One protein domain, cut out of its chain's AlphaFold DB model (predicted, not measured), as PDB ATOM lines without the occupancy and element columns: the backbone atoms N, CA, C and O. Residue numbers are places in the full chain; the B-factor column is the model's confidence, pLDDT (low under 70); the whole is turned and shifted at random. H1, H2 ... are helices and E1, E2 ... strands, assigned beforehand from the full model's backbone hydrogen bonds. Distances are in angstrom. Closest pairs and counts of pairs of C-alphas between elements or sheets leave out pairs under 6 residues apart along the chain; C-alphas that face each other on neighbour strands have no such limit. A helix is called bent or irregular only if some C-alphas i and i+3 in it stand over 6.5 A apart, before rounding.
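Overview. This is residues 20 to 146 of the 148 residues of an uncharacterized protein of Candidatus Nealsonbacteria bacterium (UniProt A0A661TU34). A four-stranded sheet has helices H1, H2 and H3 over one face, as two layers, and its other face bare. Long H3 runs along edge strand E3 and on past the sheet as an arm; H4 sits at its far end, where residues 130 to 136 and 138 to 146 stick out. The 127 printed residues hold E1 H1 E2 H2 E3 E4 H3 H4; the mixed sheet has order E1 E2 E4 E3, and the class is mixed, helices and strands. The whole is loose and elongated, with radius of gyration of the C-alphas 18.1 A and spans of 60 by 32 by 28 A.

Along the chain. The strands are E1, residues 24 to 29, from C-alpha 24 at (63.408, 3.879, -24.685); E2, 49 to 57, which bends by 122 degrees at residue 52; E3, 82 to 88, 17.0 A; and E4, 91 to 96, 16.2 A. The helices are H1, 35 to 48, 20.7 A, only just irregular with C-alphas 44 and 47 6.9 A apart; H2, 67 to 77; H3, 102 to 131, 43.8 A; and H4, 134 to 144, ending at C-alpha 144 (18.970, -3.839, -22.156).

Arrangement. E1 and E2 are parallel, N 27 to O 54 2.9 A; E2 and E4 antiparallel, N 55 to O 94 2.9 A; hairpin E3 and E4 antiparallel, N 86 to O 93 3.0 A. E1, H1, E2 form a strand-helix-strand unit, parallel neighbours joined through a helix; E2, H2, E3 form a split one, with E4 between; both crossovers are right-handed. H1 is over E1 and E2, H2 over E2 and E4, H3 over E3. H2 touches H1, Gly 67 to His 35 C-alphas 3.7 A, and H3, Tyr 77 to Asn 108 C-alphas 5.5 A. Every O i to N i+4 pair is within hydrogen-bond range in H3, but 8 of 10 in H1 and 6 of 7 in H2 and H4.

Size, cuts and confidence. The C-alphas of Asn 20 and Ser 135, the two farthest apart, are 60.9 A apart. The printed part has no cut and no long link. pLDDT is under 70 in residues 126 to 146.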
ATOM      1  N   ASN A  20      71.913  -0.659 -30.277       91.12
ATOM      2  CA  ASN A  20      72.948   0.337 -29.958       91.12
ATOM      3  C   ASN A  20      72.621   1.199 -28.723       91.12
ATOM      4  O   ASN A  20      72.873   2.405 -28.728       91.12
ATOM      5  N   ASP A  21      72.038   0.592 -27.683       89.88
ATOM      6  CA  ASP A  21      71.718   1.240 -26.400       89.88
ATOM      7  C   ASP A  21      70.873   2.526 -26.526       89.88
ATOM      8  O   ASP A  21      70.980   3.450 -25.712       89.88
ATOM      9  N   LEU A  22      70.020   2.617 -27.555       95.56
ATOM     10  CA  LEU A  22      69.148   3.777 -27.732       95.56
ATOM     11  C   LEU A  22      68.116   3.858 -26.589       95.56
ATOM     12  O   LEU A  22      67.456   2.860 -26.276       95.56
ATOM     13  N   PRO A  23      67.919   5.041 -25.977       97.44
ATOM     14  CA  PRO A  23      67.006   5.195 -24.853       97.44
ATOM     15  C   PRO A  23      65.552   4.968 -25.276       97.44
ATOM     16  O   PRO A  23      65.066   5.551 -26.244       97.44
ATOM     17  N   VAL A  24      64.834   4.162 -24.495       98.31
ATOM     18  CA  VAL A  24      63.408   3.879 -24.685       98.31
ATOM     19  C   VAL A  24      62.603   4.599 -23.607       98.31
ATOM     20  O   VAL A  24      62.798   4.363 -22.419       98.31
ATOM     21  N   GLU A  25      61.666   5.463 -24.002       98.44
ATOM     22  CA  GLU A  25      60.750   6.144 -23.065       98.44
ATOM     23  C   GLU A  25      59.493   5.319 -22.761       98.44
ATOM     24  O   GLU A  25      58.910   5.411 -21.675       98.44
ATOM     25  N   PHE A  26      59.084   4.495 -23.725       98.62
ATOM     26  CA  PHE A  26      57.904   3.649 -23.653       98.62
ATOM     27  C   PHE A  26      58.205   2.267 -24.228       98.62
ATOM     28  O   PHE A  26      58.510   2.140 -25.410       98.62
ATOM     29  N   LEU A  27      58.094   1.235 -23.393       98.69
ATOM     30  CA  LEU A  27      58.317  -0.158 -23.771       98.69
ATOM     31  C   LEU A  27      56.996  -0.934 -23.727       98.69
ATOM     32  O   LEU A  27      56.380  -1.059 -22.669       98.69
ATOM     33  N   TRP A  28      56.574  -1.481 -24.868       98.62
ATOM     34  CA  TRP A  28      55.352  -2.278 -25.008       98.62
ATOM     35  C   TRP A  28      55.684  -3.737 -25.325       98.62
ATOM     36  O   TRP A  28      56.206  -4.027 -26.398       98.62
ATOM     37  N   ILE A  29      55.366  -4.656 -24.410       98.38
ATOM     38  CA  ILE A  29      55.600  -6.097 -24.576       98.38
ATOM     39  C   ILE A  29      54.273  -6.798 -24.894       98.38
ATOM     40  O   ILE A  29      53.391  -6.922 -24.039       98.38
ATOM     41  N   ASP A  30      54.155  -7.259 -26.139       97.38
ATOM     42  CA  ASP A  30      52.973  -7.935 -26.704       97.38
ATOM     43  C   ASP A  30      53.384  -8.933 -27.802       97.38
ATOM     44  O   ASP A  30      52.862  -8.951 -28.913       97.38
ATOM     45  N   GLY A  31      54.436  -9.700 -27.512       94.44
ATOM     46  CA  GLY A  31      54.951 -10.746 -28.387       94.44
ATOM     47  C   GLY A  31      54.291 -12.096 -28.109       94.44
ATOM     48  O   GLY A  31      53.077 -12.266 -28.181       94.44
ATOM     49  N   ASN A  32      55.112 -13.096 -27.796       95.00
ATOM     50  CA  ASN A  32      54.644 -14.445 -27.488       95.00
ATOM     51  C   ASN A  32      54.160 -14.554 -26.031       95.00
ATOM     52  O   ASN A  32      54.805 -14.040 -25.128       95.00
ATOM     53  N   HIS A  33      53.078 -15.293 -25.770       93.62
ATOM     54  CA  HIS A  33      52.478 -15.409 -24.430       93.62
ATOM     55  C   HIS A  33      53.032 -16.550 -23.565       93.62
ATOM     56  O   HIS A  33      52.494 -16.822 -22.483       93.62
ATOM     57  N   SER A  34      54.076 -17.258 -24.003       95.94
ATOM     58  CA  SER A  34      54.778 -18.224 -23.160       95.94
ATOM     59  C   SER A  34      55.666 -17.495 -22.154       95.94
ATOM     60  O   SER A  34      56.324 -16.507 -22.461       95.94
ATOM     61  N   HIS A  35      55.696 -17.987 -20.916       96.00
ATOM     62  CA  HIS A  35      56.408 -17.314 -19.828       96.00
ATOM     63  C   HIS A  35      57.884 -17.027 -20.146       96.00
ATOM     64  O   HIS A  35      58.359 -15.926 -19.902       96.00
ATOM     65  N   ASN A  36      58.591 -18.008 -20.711       97.31
ATOM     66  CA  ASN A  36      59.998 -17.885 -21.084       97.31
ATOM     67  C   ASN A  36      60.240 -16.823 -22.165       97.31
ATOM     68  O   ASN A  36      61.242 -16.128 -22.084       97.31
ATOM     69  N   MET A  37      59.332 -16.676 -23.133       97.56
ATOM     70  CA  MET A  37      59.490 -15.698 -24.212       97.56
ATOM     71  C   MET A  37      59.166 -14.281 -23.732       97.56
ATOM     72  O   MET A  37      59.963 -13.381 -23.949       97.56
ATOM     73  N   VAL A  38      58.084 -14.089 -22.963       98.06
ATOM     74  CA  VAL A  38      57.800 -12.775 -22.345       98.06
ATOM     75  C   VAL A  38      58.931 -12.353 -21.408       98.06
ATOM     76  O   VAL A  38      59.286 -11.180 -21.334       98.06
ATOM     77  N   LYS A  39      59.484 -13.306 -20.646       98.31
ATOM     78  CA  LYS A  39      60.585 -13.026 -19.725       98.31
ATOM     79  C   LYS A  39      61.857 -12.643 -20.477       98.31
ATOM     80  O   LYS A  39      62.525 -11.712 -20.044       98.31
ATOM     81  N   LEU A  40      62.148 -13.324 -21.587       98.50
ATOM     82  CA  LEU A  40      63.242 -12.977 -22.489       98.50
ATOM     83  C   LEU A  40      63.075 -11.549 -23.022       98.50
ATOM     84  O   LEU A  40      63.986 -10.746 -22.863       98.50
ATOM     85  N   ASP A  41      61.895 -11.201 -23.547       98.50
ATOM     86  CA  ASP A  41      61.608  -9.838 -24.014       98.50
ATOM     87  C   ASP A  41      61.791  -8.806 -22.892       98.50
ATOM     88  O   ASP A  41      62.406  -7.761 -23.083       98.50
ATOM     89  N   PHE A  42      61.305  -9.097 -21.683       98.62
ATOM     90  CA  PHE A  42      61.521  -8.208 -20.546       98.62
ATOM     91  C   PHE A  42      63.012  -8.019 -20.235       98.62
ATOM     92  O   PHE A  42      63.444  -6.884 -20.060       98.62
ATOM     93  N   ASP A  43      63.790  -9.099 -20.161       98.50
ATOM     94  CA  ASP A  43      65.206  -9.035 -19.780       98.50
ATOM     95  C   ASP A  43      66.065  -8.313 -20.819       98.50
ATOM     96  O   ASP A  43      66.960  -7.559 -20.440       98.50
ATOM     97  N   LEU A  44      65.764  -8.510 -22.103       98.31
ATOM     98  CA  LEU A  44      66.436  -7.851 -23.221       98.31
ATOM     99  C   LEU A  44      66.135  -6.350 -23.258       98.31
ATOM    100  O   LEU A  44      67.039  -5.532 -23.391       98.31
ATOM    101  N   TRP A  45      64.865  -5.967 -23.109       98.50
ATOM    102  CA  TRP A  45      64.438  -4.593 -23.387       98.50
ATOM    103  C   TRP A  45      64.370  -3.683 -22.154       98.50
ATOM    104  O   TRP A  45      64.465  -2.460 -22.275       98.50
ATOM    105  N   PHE A  46      64.230  -4.234 -20.945       98.19
ATOM    106  CA  PHE A  46      64.189  -3.443 -19.709       98.19
ATOM    107  C   PHE A  46      65.440  -2.575 -19.448       98.19
ATOM    108  O   PHE A  46      65.267  -1.464 -18.921       98.19
ATOM    109  N   PRO A  47      66.676  -3.010 -19.772       97.44
ATOM    110  CA  PRO A  47      67.871  -2.174 -19.641       97.44
ATOM    111  C   PRO A  47      67.777  -0.859 -20.423       97.44
ATOM    112  O   PRO A  47      68.148   0.181 -19.882       97.44
ATOM    113  N   HIS A  48      67.176  -0.894 -21.618       98.25
ATOM    114  CA  HIS A  48      67.030   0.253 -22.527       98.25
ATOM    115  C   HIS A  48      65.958   1.261 -22.083       98.25
ATOM    116  O   HIS A  48      65.970   2.419 -22.500       98.25
ATOM    117  N   LEU A  49      65.029   0.852 -21.210       98.62
ATOM    118  CA  LEU A  49      63.994   1.736 -20.665       98.62
ATOM    119  C   LEU A  49      64.615   2.796 -19.746       98.62
ATOM    120  O   LEU A  49      65.280   2.458 -18.766       98.62
ATOM    121  N   ILE A  50      64.366   4.076 -19.998       98.50
ATOM    122  CA  ILE A  50      64.946   5.156 -19.186       98.50
ATOM    123  C   ILE A  50      64.302   5.270 -17.798       98.50
ATOM    124  O   ILE A  50      63.185   4.800 -17.556       98.50
ATOM    125  N   GLU A  51      64.988   5.951 -16.876       98.50
ATOM    126  CA  GLU A  51      64.397   6.348 -15.595       98.50
ATOM    127  C   GLU A  51      63.133   7.179 -15.829       98.50
ATOM    128  O   GLU A  51      63.127   8.153 -16.580       98.50
ATOM    129  N   GLY A  52      62.038   6.793 -15.181       98.62
ATOM    130  CA  GLY A  52      60.743   7.429 -15.366       98.62
ATOM    131  C   GLY A  52      59.994   7.038 -16.644       98.62
ATOM    132  O   GLY A  52      58.842   7.458 -16.780       98.62
ATOM    133  N   GLY A  53      60.584   6.214 -17.513       98.75
ATOM    134  CA  GLY A  53      59.906   5.607 -18.655       98.75
ATOM    135  C   GLY A  53      58.790   4.652 -18.226       98.75
ATOM    136  O   GLY A  53      58.729   4.198 -17.076       98.75
ATOM    137  N   ILE A  54      57.881   4.346 -19.147       98.88
ATOM    138  CA  ILE A  54      56.742   3.458 -18.897       98.88
ATOM    139  C   ILE A  54      56.969   2.120 -19.593       98.88
ATOM    140  O   ILE A  54      57.279   2.072 -20.779       98.88
ATOM    141  N   ILE A  55      56.753   1.032 -18.863       98.88
ATOM    142  CA  ILE A  55      56.617  -0.304 -19.440       98.88
ATOM    143  C   ILE A  55      55.155  -0.725 -19.396       98.88
ATOM    144  O   ILE A  55      54.459  -0.460 -18.410       98.88
ATOM    145  N   ALA A  56      54.689  -1.402 -20.435       98.69
ATOM    146  CA  ALA A  56      53.357  -1.968 -20.514       98.69
ATOM    147  C   ALA A  56      53.396  -3.372 -21.119       98.69
ATOM    148  O   ALA A  56      54.199  -3.670 -21.999       98.69
ATOM    149  N   PHE A  57      52.507  -4.227 -20.628       98.50
ATOM    150  CA  PHE A  57      52.336  -5.600 -21.076       98.50
ATOM    151  C   PHE A  57      50.883  -5.814 -21.458       98.50
ATOM    152  O   PHE A  57      49.984  -5.471 -20.678       98.50
ATOM    153  N   HIS A  58      50.656  -6.427 -22.610       96.88
ATOM    154  CA  HIS A  58      49.330  -6.865 -23.021       96.88
ATOM    155  C   HIS A  58      49.003  -8.266 -22.459       96.88
ATOM    156  O   HIS A  58      49.870  -8.962 -21.927       96.88
ATOM    157  N   ASP A  59      47.723  -8.651 -22.490       94.38
ATOM    158  CA  ASP A  59      47.223  -9.975 -22.065       94.38
ATOM    159  C   ASP A  59      47.658 -10.445 -20.673       94.38
ATOM    160  O   ASP A  59      47.754 -11.630 -20.349       94.38
ATOM    161  N   THR A  60      47.851  -9.485 -19.778       93.25
ATOM    162  CA  THR A  60      48.222  -9.773 -18.397       93.25
ATOM    163  C   THR A  60      47.029 -10.261 -17.595       93.25
ATOM    164  O   THR A  60      47.220 -10.855 -16.542       93.25
ATOM    165  N   PHE A  61      45.800 -10.014 -18.048       87.75
ATOM    166  CA  PHE A  61      44.576 -10.235 -17.287       87.75
ATOM    167  C   PHE A  61      43.576 -11.071 -18.089       87.75
ATOM    168  O   PHE A  61      43.297 -10.758 -19.240       87.75
ATOM    169  N   PHE A  62      43.023 -12.122 -17.474       76.94
ATOM    170  CA  PHE A  62      42.038 -13.035 -18.088       76.94
ATOM    171  C   PHE A  62      42.462 -13.739 -19.383       76.94
ATOM    172  O   PHE A  62      41.605 -14.217 -20.127       76.94
ATOM    173  N   HIS A  63      43.763 -13.865 -19.623       79.81
ATOM    174  CA  HIS A  63      44.281 -14.593 -20.771       79.81
ATOM    175  C   HIS A  63      44.508 -16.086 -20.438       79.81
ATOM    176  O   HIS A  63      44.950 -16.389 -19.325       79.81
ATOM    177  N   PRO A  64      44.217 -17.037 -21.356       76.75
ATOM    178  CA  PRO A  64      44.446 -18.468 -21.122       76.75
ATOM    179  C   PRO A  64      45.919 -18.810 -20.888       76.75
ATOM    180  O   PRO A  64      46.241 -19.686 -20.089       76.75
ATOM    181  N   MET A  65      46.813 -18.112 -21.591       81.62
ATOM    182  CA  MET A  65      48.252 -18.231 -21.394       81.62
ATOM    183  C   MET A  65      48.701 -17.222 -20.346       81.62
ATOM    184  O   MET A  65      48.582 -16.016 -20.544       81.62
ATOM    185  N   GLU A  66      49.233 -17.725 -19.235       90.50
ATOM    186  CA  GLU A  66      49.578 -16.903 -18.072       90.50
ATOM    187  C   GLU A  66      50.981 -16.275 -18.136       90.50
ATOM    188  O   GLU A  66      51.427 -15.711 -17.137       90.50
ATOM    189  N   GLY A  67      51.702 -16.374 -19.260       95.94
ATOM    190  CA  GLY A  67      53.075 -15.867 -19.383       95.94
ATOM    191  C   GLY A  67      53.208 -14.391 -18.994       95.94
ATOM    192  O   GLY A  67      53.895 -14.111 -18.007       95.94
ATOM    193  N   PRO A  68      52.485 -13.466 -19.658       97.06
ATOM    194  CA  PRO A  68      52.517 -12.043 -19.317       97.06
ATOM    195  C   PRO A  68      52.128 -11.766 -17.867       97.06
ATOM    196  O   PRO A  68      52.768 -10.978 -17.173       97.06
ATOM    197  N   ARG A  69      51.114 -12.478 -17.361       96.25
ATOM    198  CA  ARG A  69      50.670 -12.368 -15.967       96.25
ATOM    199  C   ARG A  69      51.783 -12.710 -14.974       96.25
ATOM    200  O   ARG A  69      51.945 -11.990 -13.991       96.25
ATOM    201  N   LYS A  70      52.517 -13.803 -15.197       97.25
ATOM    202  CA  LYS A  70      53.600 -14.247 -14.307       97.25
ATOM    203  C   LYS A  70      54.749 -13.242 -14.285       97.25
ATOM    204  O   LYS A  70      55.095 -12.775 -13.202       97.25
ATOM    205  N   VAL A  71      55.221 -12.814 -15.460       98.19
ATOM    206  CA  VAL A  71      56.291 -11.808 -15.576       98.19
ATOM    207  C   VAL A  71      55.891 -10.506 -14.891       98.19
ATOM    208  O   VAL A  71      56.641  -9.971 -14.086       98.19
ATOM    209  N   VAL A  72      54.669 -10.018 -15.103       97.94
ATOM    210  CA  VAL A  72      54.197  -8.794 -14.444       97.94
ATOM    211  C   VAL A  72      54.158  -8.931 -12.917       97.94
ATOM    212  O   VAL A  72      54.548  -8.014 -12.194       97.94
ATOM    213  N   ILE A  73      53.721 -10.070 -12.381       97.62
ATOM    214  CA  ILE A  73      53.696 -10.286 -10.926       97.62
ATOM    215  C   ILE A  73      55.118 -10.341 -10.350       97.62
ATOM    216  O   ILE A  73      55.371  -9.770  -9.288       97.62
ATOM    217  N   GLU A  74      56.035 -11.027 -11.023       97.81
ATOM    218  CA  GLU A  74      57.392 -11.291 -10.537       97.81
ATOM    219  C   GLU A  74      58.335 -10.102 -10.753       97.81
ATOM    220  O   GLU A  74      59.013  -9.677  -9.817       97.81
ATOM    221  N   ASN A  75      58.327  -9.522 -11.951       98.50
ATOM    222  CA  ASN A  75      59.275  -8.501 -12.394       98.50
ATOM    223  C   ASN A  75      58.758  -7.067 -12.270       98.50
ATOM    224  O   ASN A  75      59.573  -6.147 -12.262       98.50
ATOM    225  N   ILE A  76      57.442  -6.858 -12.136       98.25
ATOM    226  CA  ILE A  76      56.857  -5.516 -11.997       98.25
ATOM    227  C   ILE A  76      56.330  -5.297 -10.575       98.25
ATOM    228  O   ILE A  76      56.888  -4.493  -9.832       98.25
ATOM    229  N   TYR A  77      55.309  -6.045 -10.139       98.19
ATOM    230  CA  TYR A  77      54.677  -5.827  -8.827       98.19
ATOM    231  C   TYR A  77      55.615  -6.063  -7.639       98.19
ATOM    232  O   TYR A  77      55.598  -5.288  -6.683       98.19
ATOM    233  N   LYS A  78      56.416  -7.132  -7.680       97.81
ATOM    234  CA  LYS A  78      57.339  -7.503  -6.593       97.81
ATOM    235  C   LYS A  78      58.716  -6.842  -6.709       97.81
ATOM    236  O   LYS A  78      59.545  -7.002  -5.814       97.81
ATOM    237  N   SER A  79      58.963  -6.107  -7.790       97.12
ATOM    238  CA  SER A  79      60.251  -5.475  -8.054       97.12
ATOM    239  C   SER A  79      60.443  -4.181  -7.264       97.12
ATOM    240  O   SER A  79      59.500  -3.527  -6.805       97.12
ATOM    241  N   ARG A  80      61.712  -3.798  -7.116       98.12
ATOM    242  CA  ARG A  80      62.114  -2.493  -6.586       98.12
ATOM    243  C   ARG A  80      62.185  -1.415  -7.661       98.12
ATOM    244  O   ARG A  80      62.319  -0.248  -7.320       98.12
ATOM    245  N   ASN A  81      62.073  -1.783  -8.934       98.44
ATOM    246  CA  ASN A  81      62.329  -0.871 -10.044       98.44
ATOM    247  C   ASN A  81      61.068  -0.231 -10.633       98.44
ATOM    248  O   ASN A  81      61.128   0.349 -11.712       98.44
ATOM    249  N   PHE A  82      59.917  -0.346  -9.961       98.62
ATOM    250  CA  PHE A  82      58.650   0.150 -10.493       98.62
ATOM    251  C   PHE A  82      57.758   0.803  -9.439       98.62
ATOM    252  O   PHE A  82      57.697   0.367  -8.282       98.62
ATOM    253  N   ILE A  83      57.027   1.828  -9.881       98.62
ATOM    254  CA  ILE A  83      55.952   2.517  -9.155       98.62
ATOM    255  C   ILE A  83      54.756   2.759 -10.085       98.62
ATOM    256  O   ILE A  83      54.830   2.527 -11.292       98.62
ATOM    257  N   ASN A  84      53.659   3.283  -9.527       98.12
ATOM    258  CA  ASN A  84      52.468   3.700 -10.278       98.12
ATOM    259  C   ASN A  84      51.915   2.596 -11.196       98.12
ATOM    260  O   ASN A  84      51.542   2.856 -12.336       98.12
ATOM    261  N   ILE A  85      51.878   1.364 -10.681       98.38
ATOM    262  CA  ILE A  85      51.381   0.203 -11.419       98.38
ATOM    263  C   ILE A  85      49.864   0.320 -11.592       98.38
ATOM    264  O   ILE A  85      49.135   0.494 -10.610       98.38
ATOM    265  N   GLY A  86      49.392   0.202 -12.831       95.88
ATOM    266  CA  GLY A  86      47.980   0.289 -13.193       95.88
ATOM    267  C   GLY A  86      47.531  -0.866 -14.084       95.88
ATOM    268  O   GLY A  86      48.343  -1.510 -14.740       95.88
ATOM    269  N   LEU A  87      46.219  -1.115 -14.096       95.00
ATOM    270  CA  LEU A  87      45.562  -2.115 -14.938       95.00
ATOM    271  C   LEU A  87      44.441  -1.433 -15.730       95.00
ATOM    272  O   LEU A  87      43.533  -0.852 -15.131       95.00
ATOM    273  N   VAL A  88      44.483  -1.525 -17.058       93.56
ATOM    274  CA  VAL A  88      43.437  -1.025 -17.962       93.56
ATOM    275  C   VAL A  88      43.079  -2.139 -18.938       93.56
ATOM    276  O   VAL A  88      43.894  -2.545 -19.759       93.56
ATOM    277  N   GLY A  89      41.857  -2.669 -18.839       90.88
ATOM    278  CA  GLY A  89      41.470  -3.853 -19.611       90.88
ATOM    279  C   GLY A  89      42.363  -5.054 -19.277       90.88
ATOM    280  O   GLY A  89      42.407  -5.484 -18.123       90.88
ATOM    281  N   SER A  90      43.066  -5.586 -20.280       92.75
ATOM    282  CA  SER A  90      44.071  -6.652 -20.144       92.75
ATOM    283  C   SER A  90      45.503  -6.135 -19.935       92.75
ATOM    284  O   SER A  90      46.408  -6.936 -19.685       92.75
ATOM    285  N   ILE A  91      45.718  -4.818 -20.003       96.81
ATOM    286  CA  ILE A  91      47.043  -4.192 -20.016       96.81
ATOM    287  C   ILE A  91      47.473  -3.835 -18.601       96.81
ATOM    288  O   ILE A  91      46.781  -3.073 -17.921       96.81
ATOM    289  N   THR A  92      48.638  -4.323 -18.175       98.19
ATOM    290  CA  THR A  92      49.311  -3.797 -16.977       98.19
ATOM    291  C   THR A  92      50.442  -2.877 -17.406       98.19
ATOM    292  O   THR A  92      51.249  -3.264 -18.246       98.19
ATOM    293  N   PHE A  93      50.532  -1.690 -16.810       98.62
ATOM    294  CA  PHE A  93      51.632  -0.754 -17.038       98.62
ATOM    295  C   PHE A  93      52.268  -0.312 -15.719       98.62
ATOM    296  O   PHE A  93      51.633  -0.381 -14.664       98.62
ATOM    297  N   ALA A  94      53.512   0.153 -15.776       98.75
ATOM    298  CA  ALA A  94      54.246   0.669 -14.631       98.75
ATOM    299  C   ALA A  94      55.295   1.703 -15.049       98.75
ATOM    300  O   ALA A  94      55.802   1.669 -16.169       98.75
ATOM    301  N   LYS A  95      55.653   2.600 -14.128       98.81
ATOM    302  CA  LYS A  95      56.728   3.579 -14.319       98.81
ATOM    303  C   LYS A  95      58.034   3.049 -13.738       98.81
ATOM    304  O   LYS A  95      58.053   2.702 -12.554       98.81
ATOM    305  N   LYS A  96      59.100   3.010 -14.545       98.75
ATOM    306  CA  LYS A  96      60.444   2.617 -14.107       98.75
ATOM    307  C   LYS A  96      60.986   3.640 -13.117       98.75
ATOM    308  O   LYS A  96      60.874   4.847 -13.331       98.75
ATOM    309  N   VAL A  97      61.561   3.128 -12.041       98.56
ATOM    310  CA  VAL A  97      62.402   3.878 -11.114       98.56
ATOM    311  C   VAL A  97      63.656   3.077 -10.792       98.56
ATOM    312  O   VAL A  97      63.634   1.846 -10.781       98.56
ATOM    313  N   SER A  98      64.738   3.760 -10.458       96.75
ATOM    314  CA  SER A  98      65.994   3.128 -10.055       96.75
ATOM    315  C   SER A  98      65.798   2.286  -8.794       96.75
ATOM    316  O   SER A  98      66.186   1.117  -8.758       96.75
ATOM    317  N   ASN A  99      65.119   2.839  -7.786       96.88
ATOM    318  CA  ASN A  99      64.732   2.125  -6.576       96.88
ATOM    319  C   ASN A  99      63.495   2.761  -5.919       96.88
ATOM    320  O   ASN A  99      63.466   3.958  -5.638       96.88
ATOM    321  N   ASN A 100      62.482   1.951  -5.628       97.19
ATOM    322  CA  ASN A 100      61.239   2.393  -5.009       97.19
ATOM    323  C   ASN A 100      61.327   2.469  -3.472       97.19
ATOM    324  O   ASN A 100      62.109   1.775  -2.809       97.19
ATOM    325  N   SER A 101      60.501   3.329  -2.871       98.06
ATOM    326  CA  SER A 101      60.436   3.451  -1.413       98.06
ATOM    327  C   SER A 101      59.678   2.276  -0.774       98.06
ATOM    328  O   SER A 101      59.010   1.485  -1.441       98.06
ATOM    329  N   LEU A 102      59.740   2.139   0.555       97.50
ATOM    330  CA  LEU A 102      58.893   1.173   1.279       97.50
ATOM    331  C   LEU A 102      57.394   1.440   1.067       97.50
ATOM    332  O   LEU A 102      56.614   0.501   0.916       97.50
ATOM    333  N   LYS A 103      57.005   2.720   1.017       98.12
ATOM    334  CA  LYS A 103      55.623   3.141   0.765       98.12
ATOM    335  C   LYS A 103      55.165   2.717  -0.629       98.12
ATOM    336  O   LYS A 103      54.054   2.212  -0.777       98.12
ATOM    337  N   ASP A 104      56.028   2.871  -1.630       97.94
ATOM    338  CA  ASP A 104      55.732   2.448  -3.000       97.94
ATOM    339  C   ASP A 104      55.610   0.931  -3.106       97.94
ATOM    340  O   ASP A 104      54.680   0.433  -3.732       97.94
ATOM    341  N   ARG A 105      56.481   0.182  -2.419       97.62
ATOM    342  CA  ARG A 105      56.368  -1.282  -2.341       97.62
ATOM    343  C   ARG A 105      55.041  -1.711  -1.741       97.62
ATOM    344  O   ARG A 105      54.364  -2.556  -2.319       97.62
ATOM    345  N   LEU A 106      54.634  -1.104  -0.625       98.06
ATOM    346  CA  LEU A 106      53.333  -1.384  -0.023       98.06
ATOM    347  C   LEU A 106      52.196  -1.084  -1.009       98.06
ATOM    348  O   LEU A 106      51.304  -1.910  -1.181       98.06
ATOM    349  N   ARG A 107      52.262   0.049  -1.717       97.81
ATOM    350  CA  ARG A 107      51.282   0.407  -2.749       97.81
ATOM    351  C   ARG A 107      51.238  -0.619  -3.883       97.81
ATOM    352  O   ARG A 107      50.142  -0.999  -4.292       97.81
ATOM    353  N   ASN A 108      52.388  -1.098  -4.353       98.12
ATOM    354  CA  ASN A 108      52.474  -2.136  -5.378       98.12
ATOM    355  C   ASN A 108      51.834  -3.446  -4.893       98.12
ATOM    356  O   ASN A 108      51.031  -4.036  -5.616       98.12
ATOM    357  N   TYR A 109      52.097  -3.871  -3.654       97.69
ATOM    358  CA  TYR A 109      51.450  -5.052  -3.071       97.69
ATOM    359  C   TYR A 109      49.938  -4.872  -2.887       97.69
ATOM    360  O   TYR A 109      49.180  -5.793  -3.186       97.69
ATOM    361  N   CYS A 110      49.471  -3.696  -2.461       98.00
ATOM    362  CA  CYS A 110      48.039  -3.393  -2.402       98.00
ATOM    363  C   CYS A 110      47.394  -3.454  -3.794       98.00
ATOM    364  O   CYS A 110      46.321  -4.034  -3.944       98.00
ATOM    365  N   ALA A 111      48.051  -2.912  -4.823       96.62
ATOM    366  CA  ALA A 111      47.578  -2.996  -6.203       96.62
ATOM    367  C   ALA A 111      47.522  -4.453  -6.701       96.62
ATOM    368  O   ALA A 111      46.552  -4.844  -7.349       96.62
ATOM    369  N   LEU A 112      48.509  -5.280  -6.341       96.81
ATOM    370  CA  LEU A 112      48.512  -6.715  -6.627       96.81
ATOM    371  C   LEU A 112      47.365  -7.450  -5.909       96.81
ATOM    372  O   LEU A 112      46.706  -8.304  -6.502       96.81
ATOM    373  N   LEU A 113      47.078  -7.102  -4.653       96.81
ATOM    374  CA  LEU A 113      45.949  -7.667  -3.911       96.81
ATOM    375  C   LEU A 113      44.608  -7.297  -4.559       96.81
ATOM    376  O   LEU A 113      43.774  -8.172  -4.785       96.81
ATOM    377  N   LEU A 114      44.411  -6.020  -4.900       94.50
ATOM    378  CA  LEU A 114      43.207  -5.547  -5.593       94.50
ATOM    379  C   LEU A 114      43.014  -6.260  -6.930       94.50
ATOM    380  O   LEU A 114      41.904  -6.678  -7.259       94.50
ATOM    381  N   ARG A 115      44.106  -6.466  -7.667       93.19
ATOM    382  CA  ARG A 115      44.118  -7.267  -8.886       93.19
ATOM    383  C   ARG A 115      43.616  -8.690  -8.622       93.19
ATOM    384  O   ARG A 115      42.714  -9.131  -9.328       93.19
ATOM    385  N   TYR A 116      44.129  -9.399  -7.612       93.31
ATOM    386  CA  TYR A 116      43.644 -10.747  -7.278       93.31
ATOM    387  C   TYR A 116      42.164 -10.769  -6.878       93.31
ATOM    388  O   TYR A 116      41.427 -11.655  -7.315       93.31
ATOM    389  N   ILE A 117      41.704  -9.785  -6.098       93.06
ATOM    390  CA  ILE A 117      40.285  -9.637  -5.735       93.06
ATOM    391  C   ILE A 117      39.432  -9.449  -6.994       93.06
ATOM    392  O   ILE A 117      38.369 -10.064  -7.122       93.06
ATOM    393  N   TYR A 118      39.901  -8.641  -7.945       89.38
ATOM    394  CA  TYR A 118      39.206  -8.418  -9.207       89.38
ATOM    395  C   TYR A 118      39.188  -9.680 -10.083       89.38
ATOM    396  O   TYR A 118      38.133 -10.034 -10.616       89.38
ATOM    397  N   GLU A 119      40.299 -10.426 -10.158       88.00
ATOM    398  CA  GLU A 119      40.354 -11.719 -10.859       88.00
ATOM    399  C   GLU A 119      39.339 -12.708 -10.274       88.00
ATOM    400  O   GLU A 119      38.598 -13.363 -11.014       88.00
ATOM    401  N   LEU A 120      39.277 -12.801  -8.944       88.56
ATOM    402  CA  LEU A 120      38.355 -13.683  -8.237       88.56
ATOM    403  C   LEU A 120      36.896 -13.275  -8.472       88.56
ATOM    404  O   LEU A 120      36.071 -14.116  -8.825       88.56
ATOM    405  N   SER A 121      36.590 -11.983  -8.345       87.50
ATOM    406  CA  SER A 121      35.246 -11.432  -8.559       87.50
ATOM    407  C   SER A 121      34.758 -11.669  -9.991       87.50
ATOM    408  O   SER A 121      33.603 -12.035 -10.224       87.50
ATOM    409  N   PHE A 122      35.643 -11.531 -10.977       83.69
ATOM    410  CA  PHE A 122      35.320 -11.817 -12.370       83.69
ATOM    411  C   PHE A 122      35.101 -13.309 -12.627       83.69
ATOM    412  O   PHE A 122      34.124 -13.673 -13.284       83.69
ATOM    413  N   LYS A 123      35.963 -14.185 -12.088       81.44
ATOM    414  CA  LYS A 123      35.781 -15.643 -12.170       81.44
ATOM    415  C   LYS A 123      34.464 -16.070 -11.528       81.44
ATOM    416  O   LYS A 123      33.750 -16.884 -12.106       81.44
ATOM    417  N   PHE A 124      34.109 -15.483 -10.388       82.00
ATOM    418  CA  PHE A 124      32.847 -15.738  -9.702       82.00
ATOM    419  C   PHE A 124      31.641 -15.302 -10.546       82.00
ATOM    420  O   PHE A 124      30.753 -16.107 -10.825       82.00
ATOM    421  N   THR A 125      31.635 -14.061 -11.044       77.94
ATOM    422  CA  THR A 125      30.541 -13.536 -11.883       77.94
ATOM    423  C   THR A 125      30.398 -14.281 -13.213       77.94
ATOM    424  O   THR A 125      29.278 -14.607 -13.609       77.94
ATOM    425  N   HIS A 126      31.497 -14.615 -13.899       66.44
ATOM    426  CA  HIS A 126      31.470 -15.395 -15.143       66.44
ATOM    427  C   HIS A 126      31.146 -16.873 -14.909       66.44
ATOM    428  O   HIS A 126      30.428 -17.472 -15.713       66.44
ATOM    429  N   GLY A 127      31.598 -17.443 -13.790       63.34
ATOM    430  CA  GLY A 127      31.218 -18.772 -13.323       63.34
ATOM    431  C   GLY A 127      29.710 -18.871 -13.104       63.34
ATOM    432  O   GLY A 127      29.059 -19.716 -13.711       63.34
ATOM    433  N   LEU A 128      29.118 -17.930 -12.364       59.62
ATOM    434  CA  LEU A 128      27.662 -17.795 -12.212       59.62
ATOM    435  C   LEU A 128      26.950 -17.630 -13.562       59.62
ATOM    436  O   LEU A 128      25.941 -18.285 -13.825       59.62
ATOM    437  N   LYS A 129      27.502 -16.822 -14.475       55.72
ATOM    438  CA  LYS A 129      26.962 -16.635 -15.835       55.72
ATOM    439  C   LYS A 129      26.940 -17.931 -16.654       55.72
ATOM    440  O   LYS A 129      26.106 -18.073 -17.558       55.72
ATOM    441  N   ARG A 130      27.830 -18.884 -16.357       55.03
ATOM    442  CA  ARG A 130      27.865 -20.218 -16.974       55.03
ATOM    443  C   ARG A 130      26.691 -21.090 -16.509       55.03
ATOM    444  O   ARG A 130      26.150 -21.812 -17.340       55.03
ATOM    445  N   TYR A 131      26.230 -20.920 -15.267       54.56
ATOM    446  CA  TYR A 131      25.086 -21.632 -14.675       54.56
ATOM    447  C   TYR A 131      23.728 -20.924 -14.829       54.56
ATOM    448  O   TYR A 131      22.697 -21.509 -14.514       54.56
ATOM    449  N   LEU A 132      23.684 -19.693 -15.355       58.03
ATOM    450  CA  LEU A 132      22.411 -19.012 -15.622       58.03
ATOM    451  C   LEU A 132      21.594 -19.751 -16.706       58.03
ATOM    452  O   LEU A 132      22.085 -19.886 -17.840       58.03
ATOM    453  N   PRO A 133      20.335 -20.151 -16.423       59.97
ATOM    454  CA  PRO A 133      19.473 -20.792 -17.409       59.97
ATOM    455  C   PRO A 133      19.258 -19.889 -18.632       59.97
ATOM    456  O   PRO A 133      19.243 -18.655 -18.542       59.97
ATOM    457  N   LYS A 134      19.091 -20.499 -19.817       59.19
ATOM    458  CA  LYS A 134      18.973 -19.781 -21.106       59.19
ATOM    459  C   LYS A 134      17.858 -18.716 -21.099       59.19
ATOM    460  O   LYS A 134      17.981 -17.706 -21.794       59.19
ATOM    461  N   SER A 135      16.811 -18.905 -20.293       67.31
ATOM    462  CA  SER A 135      15.711 -17.956 -20.073       67.31
ATOM    463  C   SER A 135      16.178 -16.629 -19.459       67.31
ATOM    464  O   SER A 135      15.844 -15.567 -19.982       67.31
ATOM    465  N   MET A 136      17.032 -16.662 -18.432       62.69
ATOM    466  CA  MET A 136      17.561 -15.455 -17.781       62.69
ATOM    467  C   MET A 136      18.526 -14.679 -18.686       62.69
ATOM    468  O   MET A 136      18.490 -13.449 -18.724       62.69
ATOM    469  N   LYS A 137      19.327 -15.383 -19.499       60.78
ATOM    470  CA  LYS A 137      20.193 -14.748 -20.513       60.78
ATOM    471  C   LYS A 137      19.381 -13.992 -21.572       60.78
ATOM    472  O   LYS A 137      19.811 -12.933 -22.030       60.78
ATOM    473  N   ARG A 138      18.207 -14.512 -21.955       60.38
ATOM    474  CA  ARG A 138      17.272 -13.846 -22.883       60.38
ATOM    475  C   ARG A 138      16.566 -12.656 -22.233       60.38
ATOM    476  O   ARG A 138      16.435 -11.620 -22.881       60.38
ATOM    477  N   LEU A 139      16.165 -12.778 -20.968       64.31
ATOM    478  CA  LEU A 139      15.491 -11.709 -20.228       64.31
ATOM    479  C   LEU A 139      16.395 -10.476 -20.063       64.31
ATOM    480  O   LEU A 139      15.969  -9.366 -20.372       64.31
ATOM    481  N   GLY A 140      17.673 -10.673 -19.717       62.66
ATOM    482  CA  GLY A 140      18.650  -9.582 -19.622       62.66
ATOM    483  C   GLY A 140      18.846  -8.818 -20.938       62.66
ATOM    484  O   GLY A 140      18.856  -7.589 -20.944       62.66
ATOM    485  N   ARG A 141      18.907  -9.521 -22.081       58.38
ATOM    486  CA  ARG A 141      18.987  -8.876 -23.411       58.38
ATOM    487  C   ARG A 141      17.730  -8.077 -23.762       58.38
ATOM    488  O   ARG A 141      17.831  -7.071 -24.454       58.38
ATOM    489  N   LYS A 142      16.555  -8.512 -23.293       55.50
ATOM    490  CA  LYS A 142      15.273  -7.826 -23.526       55.50
ATOM    491  C   LYS A 142      15.154  -6.541 -22.699       55.50
ATOM    492  O   LYS A 142      14.577  -5.572 -23.176       55.50
ATOM    493  N   ILE A 143      15.729  -6.530 -21.496       60.34
ATOM    494  CA  ILE A 143      15.771  -5.361 -20.607       60.34
ATOM    495  C   ILE A 143      16.772  -4.316 -21.121       60.34
ATOM    496  O   ILE A 143      16.446  -3.134 -21.171       60.34
ATOM    497  N   LEU A 144      17.953  -4.740 -21.587       51.91
ATOM    498  CA  LEU A 144      18.970  -3.839 -22.156       51.91
ATOM    499  C   LEU A 144      18.534  -3.180 -23.476       51.91
ATOM    500  O   LEU A 144      18.889  -2.035 -23.728       51.91
ATOM    501  N   ARG A 145      17.712  -3.859 -24.287       49.50
ATOM    502  CA  ARG A 145      17.138  -3.310 -25.531       49.50
ATOM    503  C   ARG A 145      16.032  -2.268 -25.337       49.50
ATOM    504  O   ARG A 145      15.624  -1.673 -26.317       49.50
ATOM    505  N   LYS A 146      15.518  -2.071 -24.119       47.84
ATOM    506  CA  LYS A 146      14.502  -1.043 -23.822       47.84
ATOM    507  C   LYS A 146      15.101   0.286 -23.342       47.84
ATOM    508  O   LYS A 146      14.347   1.194 -23.017       47.84
TER     509      LYS A 146